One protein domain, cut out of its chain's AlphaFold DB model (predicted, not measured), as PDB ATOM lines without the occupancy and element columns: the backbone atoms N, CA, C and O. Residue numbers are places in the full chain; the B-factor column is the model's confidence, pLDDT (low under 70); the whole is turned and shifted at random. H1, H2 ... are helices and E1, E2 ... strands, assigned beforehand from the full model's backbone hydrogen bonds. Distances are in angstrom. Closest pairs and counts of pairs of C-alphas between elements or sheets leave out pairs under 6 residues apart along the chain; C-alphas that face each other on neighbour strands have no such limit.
ATOM      1  N   GLU A   2     479.007 307.724 348.322       80.12
ATOM      2  CA  GLU A   2     479.057 309.193 348.250       80.12
ATOM      3  C   GLU A   2     478.906 309.907 349.607       80.12
ATOM      4  O   GLU A   2     479.792 310.648 349.987       80.12
ATOM      5  N   LEU A   3     477.890 309.607 350.430       83.25
ATOM      6  CA  LEU A   3     477.731 310.290 351.730       83.25
ATOM      7  C   LEU A   3     478.884 310.047 352.728       83.25
ATOM      8  O   LEU A   3     479.275 310.965 353.442       83.25
ATOM      9  N   VAL A   4     479.412 308.821 352.786       87.94
ATOM     10  CA  VAL A   4     480.536 308.467 353.675       87.94
ATOM     11  C   VAL A   4     481.821 309.148 353.198       87.94
ATOM     12  O   VAL A   4     482.654 309.527 354.012       87.94
ATOM     13  N   GLU A   5     481.971 309.312 351.884       90.62
ATOM     14  CA  GLU A   5     483.145 309.930 351.263       90.62
ATOM     15  C   GLU A   5     483.087 311.462 351.313       90.62
ATOM     16  O   GLU A   5     484.093 312.111 351.584       90.62
ATOM     17  N   GLU A   6     481.914 312.044 351.074       94.19
ATOM     18  CA  GLU A   6     481.735 313.488 350.954       94.19
ATOM     19  C   GLU A   6     481.489 314.168 352.298       94.19
ATOM     20  O   GLU A   6     481.984 315.274 352.506       94.19
ATOM     21  N   ARG A   7     480.703 313.546 353.192       92.62
ATOM     22  CA  ARG A   7     480.202 314.158 354.438       92.62
ATOM     23  C   ARG A   7     480.239 313.188 355.637       92.62
ATOM     24  O   ARG A   7     479.202 312.961 356.274       92.62
ATOM     25  N   PRO A   8     481.402 312.597 355.973       90.00
ATOM     26  CA  PRO A   8     481.520 311.619 357.060       90.00
ATOM     27  C   PRO A   8     481.098 312.166 358.432       90.00
ATOM     28  O   PRO A   8     480.597 311.418 359.269       90.00
ATOM     29  N   GLU A   9     481.234 313.472 358.666       92.62
ATOM     30  CA  GLU A   9     480.876 314.121 359.930       92.62
ATOM     31  C   GLU A   9     479.374 314.047 360.251       92.62
ATOM     32  O   GLU A   9     478.977 314.150 361.409       92.62
ATOM     33  N   LEU A  10     478.522 313.833 359.242       91.44
ATOM     34  CA  LEU A  10     477.086 313.638 359.454       91.44
ATOM     35  C   LEU A  10     476.766 312.266 360.057       91.44
ATOM     36  O   LEU A  10     475.685 312.082 360.614       91.44
ATOM     37  N   LEU A  11     477.686 311.310 359.938       92.31
ATOM     38  CA  LEU A  11     477.496 309.925 360.361       92.31
ATOM     39  C   LEU A  11     478.183 309.614 361.695       92.31
ATOM     40  O   LEU A  11     477.923 308.563 362.266       92.31
ATOM     41  N   GLU A  12     478.992 310.533 362.229       91.00
ATOM     42  CA  GLU A  12     479.784 310.334 363.455       91.00
ATOM     43  C   GLU A  12     478.934 309.943 364.675       91.00
ATOM     44  O   GLU A  12     479.391 309.217 365.552       91.00
ATOM     45  N   LYS A  13     477.684 310.411 364.731       92.12
ATOM     46  CA  LYS A  13     476.758 310.146 365.845       92.12
ATOM     47  C   LYS A  13     475.777 309.007 365.573       92.12
ATOM     48  O   LYS A  13     474.880 308.774 366.380       92.12
ATOM     49  N   VAL A  14     475.881 308.349 364.422       93.12
ATOM     50  CA  VAL A  14     474.966 307.268 364.060       93.12
ATOM     51  C   VAL A  14     475.396 306.002 364.789       93.12
ATOM     52  O   VAL A  14     476.397 305.390 364.447       93.12
ATOM     53  N   GLU A  15     474.610 305.591 365.780       94.50
ATOM     54  CA  GLU A  15     474.875 304.365 366.549       94.50
ATOM     55  C   GLU A  15     474.107 303.154 366.000       94.50
ATOM     56  O   GLU A  15     474.602 302.027 366.034       94.50
ATOM     57  N   VAL A  16     472.900 303.379 365.469       93.81
ATOM     58  CA  VAL A  16     472.015 302.326 364.953       93.81
ATOM     59  C   VAL A  16     471.475 302.705 363.579       93.81
ATOM     60  O   VAL A  16     470.939 303.797 363.385       93.81
ATOM     61  N   LEU A  17     471.574 301.773 362.634       92.69
ATOM     62  CA  LEU A  17     471.026 301.868 361.289       92.69
ATOM     63  C   LEU A  17     469.863 300.880 361.127       92.69
ATOM     64  O   LEU A  17     470.069 299.666 361.054       92.69
ATOM     65  N   TRP A  18     468.638 301.402 361.040       92.25
ATOM     66  CA  TRP A  18     467.464 300.598 360.696       92.25
ATOM     67  C   TRP A  18     467.402 300.348 359.198       92.25
ATOM     68  O   TRP A  18     467.457 301.286 358.403       92.25
ATOM     69  N   VAL A  19     467.249 299.083 358.817       91.94
ATOM     70  CA  VAL A  19     467.185 298.678 357.410       91.94
ATOM     71  C   VAL A  19     466.030 297.723 357.152       91.94
ATOM     72  O   VAL A  19     465.554 297.035 358.050       91.94
ATOM     73  N   ASP A  20     465.581 297.668 355.903       90.81
ATOM     74  CA  ASP A  20     464.607 296.675 355.457       90.81
ATOM     75  C   ASP A  20     465.240 295.280 355.314       90.81
ATOM     76  O   ASP A  20     466.452 295.136 355.166       90.81
ATOM     77  N   SER A  21     464.403 294.237 355.253       89.75
ATOM     78  CA  SER A  21     464.839 292.831 355.153       89.75
ATOM     79  C   SER A  21     465.678 292.482 353.919       89.75
ATOM     80  O   SER A  21     466.213 291.381 353.842       89.75
ATOM     81  N   GLY A  22     465.765 293.371 352.927       91.25
ATOM     82  CA  GLY A  22     466.663 293.201 351.781       91.25
ATOM     83  C   GLY A  22     468.141 293.434 352.118       91.25
ATOM     84  O   GLY A  22     469.003 292.992 351.365       91.25
ATOM     85  N   TYR A  23     468.429 294.091 353.245       92.81
ATOM     86  CA  TYR A  23     469.771 294.441 353.721       92.81
ATOM     87  C   TYR A  23     470.153 293.633 354.972       92.81
ATOM     88  O   TYR A  23     470.733 294.153 355.921       92.81
ATOM     89  N   ASP A  24     469.773 292.359 354.994       91.62
ATOM     90  CA  ASP A  24     470.003 291.450 356.118       91.62
ATOM     91  C   ASP A  24     471.338 290.682 355.974       91.62
ATOM     92  O   ASP A  24     471.889 290.529 354.878       91.62
ATOM     93  N   GLY A  25     471.838 290.163 357.093       94.75
ATOM     94  CA  GLY A  25     472.965 289.243 357.178       94.75
ATOM     95  C   GLY A  25     474.283 289.859 357.650       94.75
ATOM     96  O   GLY A  25     474.578 291.042 357.461       94.75
ATOM     97  N   ASP A  26     475.133 288.993 358.207       96.06
ATOM     98  CA  ASP A  26     476.386 289.364 358.877       96.06
ATOM     99  C   ASP A  26     477.343 290.162 357.992       96.06
ATOM    100  O   ASP A  26     478.033 291.058 358.467       96.06
ATOM    101  N   LYS A  27     477.387 289.867 356.687       96.69
ATOM    102  CA  LYS A  27     478.266 290.584 355.749       96.69
ATOM    103  C   LYS A  27     477.881 292.053 355.623       96.69
ATOM    104  O   LYS A  27     478.763 292.906 355.572       96.69
ATOM    105  N   PHE A  28     476.582 292.335 355.559       96.00
ATOM    106  CA  PHE A  28     476.090 293.701 355.469       96.00
ATOM    107  C   PHE A  28     476.319 294.435 356.792       96.00
ATOM    108  O   PHE A  28     476.909 295.514 356.792       96.00
ATOM    109  N   ALA A  29     475.952 293.809 357.915       96.50
ATOM    110  CA  ALA A  29     476.181 294.368 359.244       96.50
ATOM    111  C   ALA A  29     477.666 294.679 359.499       96.50
ATOM    112  O   ALA A  29     478.000 295.769 359.959       96.50
ATOM    113  N   LEU A  30     478.569 293.766 359.127       97.44
ATOM    114  CA  LEU A  30     480.012 293.973 359.249       97.44
ATOM    115  C   LEU A  30     480.506 295.120 358.364       97.44
ATOM    116  O   LEU A  30     481.338 295.906 358.804       97.44
ATOM    117  N   ALA A  31     480.004 295.236 357.131       95.81
ATOM    118  CA  ALA A  31     480.377 296.339 356.253       95.81
ATOM    119  C   ALA A  31     479.970 297.693 356.857       95.81
ATOM    120  O   ALA A  31     480.788 298.608 356.899       95.81
ATOM    121  N   VAL A  32     478.742 297.812 357.372       95.50
ATOM    122  CA  VAL A  32     478.269 299.033 358.048       95.50
ATOM    123  C   VAL A  32     479.116 299.339 359.281       95.50
ATOM    124  O   VAL A  32     479.572 300.472 359.440       95.50
ATOM    125  N   TRP A  33     479.400 298.325 360.101       96.12
ATOM    126  CA  TRP A  33     480.266 298.475 361.265       96.12
ATOM    127  C   TRP A  33     481.647 299.004 360.870       96.12
ATOM    128  O   TRP A  33     482.111 299.994 361.422       96.12
ATOM    129  N   LEU A  34     482.297 298.411 359.867       95.62
ATOM    130  CA  LEU A  34     483.620 298.847 359.414       95.62
ATOM    131  C   LEU A  34     483.627 300.269 358.835       95.62
ATOM    132  O   LEU A  34     484.648 300.941 358.933       95.62
ATOM    133  N   MET A  35     482.516 300.728 358.250       93.25
ATOM    134  CA  MET A  35     482.425 302.067 357.661       93.25
ATOM    135  C   MET A  35     482.159 303.164 358.695       93.25
ATOM    136  O   MET A  35     482.768 304.225 358.604       93.25
ATOM    137  N   ILE A  36     481.241 302.937 359.642       94.94
ATOM    138  CA  ILE A  36     480.741 304.001 360.535       94.94
ATOM    139  C   ILE A  36     480.580 303.582 362.004       94.94
ATOM    140  O   ILE A  36     480.077 304.361 362.799       94.94
ATOM    141  N   GLN A  37     480.991 302.366 362.379       95.81
ATOM    142  CA  GLN A  37     480.847 301.810 363.737       95.81
ATOM    143  C   GLN A  37     479.393 301.771 364.251       95.81
ATOM    144  O   GLN A  37     479.153 301.785 365.455       95.81
ATOM    145  N   ALA A  38     478.420 301.680 363.338       96.19
ATOM    146  CA  ALA A  38     477.003 301.569 363.676       96.19
ATOM    147  C   ALA A  38     476.522 300.112 363.658       96.19
ATOM    148  O   ALA A  38     476.950 299.301 362.828       96.19
ATOM    149  N   HIS A  39     475.572 299.792 364.535       96.44
ATOM    150  CA  HIS A  39     474.867 298.515 364.539       96.44
ATOM    151  C   HIS A  39     473.720 298.516 363.527       96.44
ATOM    152  O   HIS A  39     472.997 299.500 363.396       96.44
ATOM    153  N   VAL A  40     473.514 297.395 362.835       95.69
ATOM    154  CA  VAL A  40     472.380 297.232 361.919       95.69
ATOM    155  C   VAL A  40     471.235 296.526 362.632       95.69
ATOM    156  O   VAL A  40     471.407 295.441 363.182       95.69
ATOM    157  N   GLU A  41     470.053 297.125 362.567       94.25
ATOM    158  CA  GLU A  41     468.803 296.541 363.042       94.25
ATOM    159  C   GLU A  41     467.866 296.336 361.845       94.25
ATOM    160  O   GLU A  41     467.435 297.290 361.193       94.25
ATOM    161  N   VAL A  42     467.538 295.079 361.548       92.31
ATOM    162  CA  VAL A  42     466.660 294.740 360.424       92.31
ATOM    163  C   VAL A  42     465.204 294.841 360.869       92.31
ATOM    164  O   VAL A  42     464.707 294.020 361.641       92.31
ATOM    165  N   ILE A  43     464.499 295.839 360.346       90.88
ATOM    166  CA  ILE A  43     463.069 296.028 360.560       90.88
ATOM    167  C   ILE A  43     462.330 295.260 359.471       90.88
ATOM    168  O   ILE A  43     462.290 295.651 358.303       90.88
ATOM    169  N   ARG A  44     461.724 294.139 359.856       88.06
ATOM    170  CA  ARG A  44     460.982 293.275 358.940       88.06
ATOM    171  C   ARG A  44     459.642 292.872 359.527       88.06
ATOM    172  O   ARG A  44     459.514 292.710 360.734       88.06
ATOM    173  N   ARG A  45     458.677 292.658 358.636       89.56
ATOM    174  CA  ARG A  45     457.398 292.045 358.985       89.56
ATOM    175  C   ARG A  45     457.604 290.558 359.234       89.56
ATOM    176  O   ARG A  45     458.175 289.873 358.380       89.56
ATOM    177  N   THR A  46     457.152 290.070 360.379       86.31
ATOM    178  CA  THR A  46     457.178 288.637 360.700       86.31
ATOM    179  C   THR A  46     455.815 287.991 360.518       86.31
ATOM    180  O   THR A  46     455.757 286.805 360.184       86.31
ATOM    181  N   ASP A  47     454.742 288.772 360.634       88.19
ATOM    182  CA  ASP A  47     453.380 288.267 360.523       88.19
ATOM    183  C   ASP A  47     452.813 288.358 359.100       88.19
ATOM    184  O   ASP A  47     453.258 289.124 358.235       88.19
ATOM    185  N   LYS A  48     451.813 287.509 358.831       85.81
ATOM    186  CA  LYS A  48     451.083 287.495 357.552       85.81
ATOM    187  C   LYS A  48     450.025 288.592 357.472       85.81
ATOM    188  O   LYS A  48     449.674 289.015 356.373       85.81
ATOM    189  N   GLU A  49     449.508 289.016 358.619       91.31
ATOM    190  CA  GLU A  49     448.516 290.079 358.725       91.31
ATOM    191  C   GLU A  49     449.189 291.458 358.715       91.31
ATOM    192  O   GLU A  49     450.416 291.586 358.707       91.31
ATOM    193  N   PHE A  50     448.385 292.518 358.641       86.19
ATOM    194  CA  PHE A  50     448.915 293.869 358.745       86.19
ATOM    195  C   PHE A  50     449.385 294.130 360.179       86.19
ATOM    196  O   PHE A  50     448.589 294.068 361.112       86.19
ATOM    197  N   GLU A  51     450.655 294.489 360.332       86.31
ATOM    198  CA  GLU A  51     451.227 294.954 361.592       86.31
ATOM    199  C   GLU A  51     451.905 296.312 361.401       86.31
ATOM    200  O   GLU A  51     452.485 296.613 360.350       86.31
ATOM    201  N   VAL A  52     451.818 297.155 362.429       84.44
ATOM    202  CA  VAL A  52     452.529 298.432 362.456       84.44
ATOM    203  C   VAL A  52     453.972 298.152 362.843       84.44
ATOM    204  O   VAL A  52     454.262 297.819 363.989       84.44
ATOM    205  N   LEU A  53     454.884 298.316 361.886       84.44
ATOM    206  CA  LEU A  53     456.304 298.141 362.154       84.44
ATOM    207  C   LEU A  53     456.845 299.317 362.974       84.44
ATOM    208  O   LEU A  53     456.637 300.478 362.594       84.44
ATOM    209  N   PRO A  54     457.573 299.047 364.070       78.81
ATOM    210  CA  PRO A  54     458.207 300.103 364.831       78.81
ATOM    211  C   PRO A  54     459.220 300.836 363.939       78.81
ATOM    212  O   PRO A  54     459.947 300.228 363.158       78.81
ATOM    213  N   LYS A  55     459.274 302.164 364.078       76.69
ATOM    214  CA  LYS A  55     460.352 303.024 363.560       76.69
ATOM    215  C   LYS A  55     460.485 303.156 362.027       76.69
ATOM    216  O   LYS A  55     461.489 303.668 361.548       76.69
ATOM    217  N   ARG A  56     459.460 302.791 361.245       70.69
ATOM    218  CA  ARG A  56     459.490 302.908 359.766       70.69
ATOM    219  C   ARG A  56     459.387 304.349 359.236       70.69
ATOM    220  O   ARG A  56     459.831 304.626 358.130       70.69
ATOM    221  N   TRP A  57     458.806 305.254 360.025       72.25
ATOM    222  CA  TRP A  57     458.558 306.654 359.654       72.25
ATOM    223  C   TRP A  57     458.867 307.609 360.813       72.25
ATOM    224  O   TRP A  57     458.066 308.486 361.141       72.25
ATOM    225  N   VAL A  58     460.005 307.409 361.485       73.75
ATOM    226  CA  VAL A  58     460.458 308.363 362.504       73.75
ATOM    227  C   VAL A  58     460.956 309.605 361.781       73.75
ATOM    228  O   VAL A  58     462.001 309.588 361.142       73.75
ATOM    229  N   VAL A  59     460.176 310.675 361.857       72.19
ATOM    230  CA  VAL A  59     460.602 311.997 361.409       72.19
ATOM    231  C   VAL A  59     460.904 312.798 362.661       72.19
ATOM    232  O   VAL A  59     459.978 313.209 363.362       72.19
ATOM    233  N   GLU A  60     462.185 313.017 362.949       69.88
ATOM    234  CA  GLU A  60     462.562 314.029 363.929       69.88
ATOM    235  C   GLU A  60     462.228 315.399 363.344       69.88
ATOM    236  O   GLU A  60     462.822 315.856 362.368       69.88
ATOM    237  N   ARG A  61     461.209 316.037 363.913       70.94
ATOM    238  CA  ARG A  61     460.874 317.423 363.609       70.94
ATOM    239  C   ARG A  61     461.438 318.258 364.738       70.94
ATOM    240  O   ARG A  61     461.026 318.103 365.886       70.94
ATOM    241  N   THR A  62     462.346 319.167 364.419       69.56
ATOM    242  CA  THR A  62     462.618 320.299 365.300       69.56
ATOM    243  C   THR A  62     461.286 321.025 365.488       69.56
ATOM    244  O   THR A  62     460.609 321.284 364.495       69.56
ATOM    245  N   PHE A  63     460.863 321.286 366.730       62.56
ATOM    246  CA  PHE A  63     459.596 321.958 367.056       62.56
ATOM    247  C   PHE A  63     459.585 323.424 366.562       62.56
ATOM    248  O   PHE A  63     459.647 324.363 367.352       62.56
ATOM    249  N   GLY A  64     459.558 323.622 365.247       67.25
ATOM    250  CA  GLY A  64     459.260 324.878 364.578       67.25
ATOM    251  C   GLY A  64     457.808 324.837 364.122       67.25
ATOM    252  O   GLY A  64     457.441 323.980 363.319       67.25
ATOM    253  N   TRP A  65     457.002 325.706 364.719       52.06
ATOM    254  CA  TRP A  65     455.605 325.977 364.375       52.06
ATOM    255  C   TRP A  65     455.476 326.532 362.957       52.06
ATOM    256  O   TRP A  65     456.359 327.332 362.566       52.06
TER     257      TRP A  65
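This is residues 2 to 65 of the 65 residues of the protein "Transposase" of Nostoc flagelliforme CCNUN1 (UniProt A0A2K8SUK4). A small body is made by two parallel strands, E1 and E2, side by side, with the helix H2 packed beside E2, and by a short helix, H1, near the end of H2 at which Met 35 stands. From this body a long tail with no named element, residues 44 to 65, runs on past the end of E2 and folds back; its residues 46 to 52 and 57 to 65 stick out. The printed part has 64 residues, with two named helices and two named strands in the order H1, E1, H2, E2; under half of the residues are in these elements, and the class is mixed, helices and strands. The whole is loose, with a radius of gyration of the C-alphas of 14.5 A, and flat, spanning 43 by 41 by 18 A.

H1, residues 2 to 6, is followed by a short link of 9 residues to E1, residues 16 to 20. A tight link of 5 residues joins E1 to H2, residues 26 to 36, and a tight link of 2 residues joins H2 to E2, residues 39 to 43. E1 and E2 are parallel neighbours, with 33 degrees between their directions. The C-alphas of Val 16 and His 39 face each other at 4.8 A; N 17 and O 39, 2.8 A apart, and N 41 and O 17, 3.0 A apart, are within hydrogen-bond range. E1, H2 and E2 form a strand-helix-strand unit, two parallel neighbour strands with a helix between them along the chain, and its crossover is right-handed. H2 and E2 have 5 pairs of C-alphas within 8 A, the closest being those of Ala 29 and Val 40, 5.5 A apart. E1 and H2 are near each other, with 7 pairs of C-alphas within 10 A. H1 and H2 are close but not clearly touching: their closest C-alphas, those of Val 4 and Met 35, are 7.8 A apart. H1 and E2 are apart. In H1 and H2 every O i to N i+4 pair is within hydrogen-bond range.

H1 begins at C-alpha 2, at (479.057, 309.193, 348.250), and measures 5.7 A from first to last C-alpha. E1 measures 13.3 A and begins at C-alpha 16, at (472.015, 302.326, 364.953). H2 measures 15.4 A. E2 measures 12.7 A and ends at C-alpha 43, at (463.069, 296.028, 360.560).

The printed part has no cut and ends at residue 65, the chain's last residue. The two C-alphas farthest apart are those of Lys 27 and Trp 65, 42.9 A. Residues 46 to 52 and 57 to 65 stand free; without them the body has 48 residues and spans 33 by 22 by 17 A. None of the links is long. The mean pLDDT of the printed part is 87.7, and residue 60 and residues 62 to 65 are under 70.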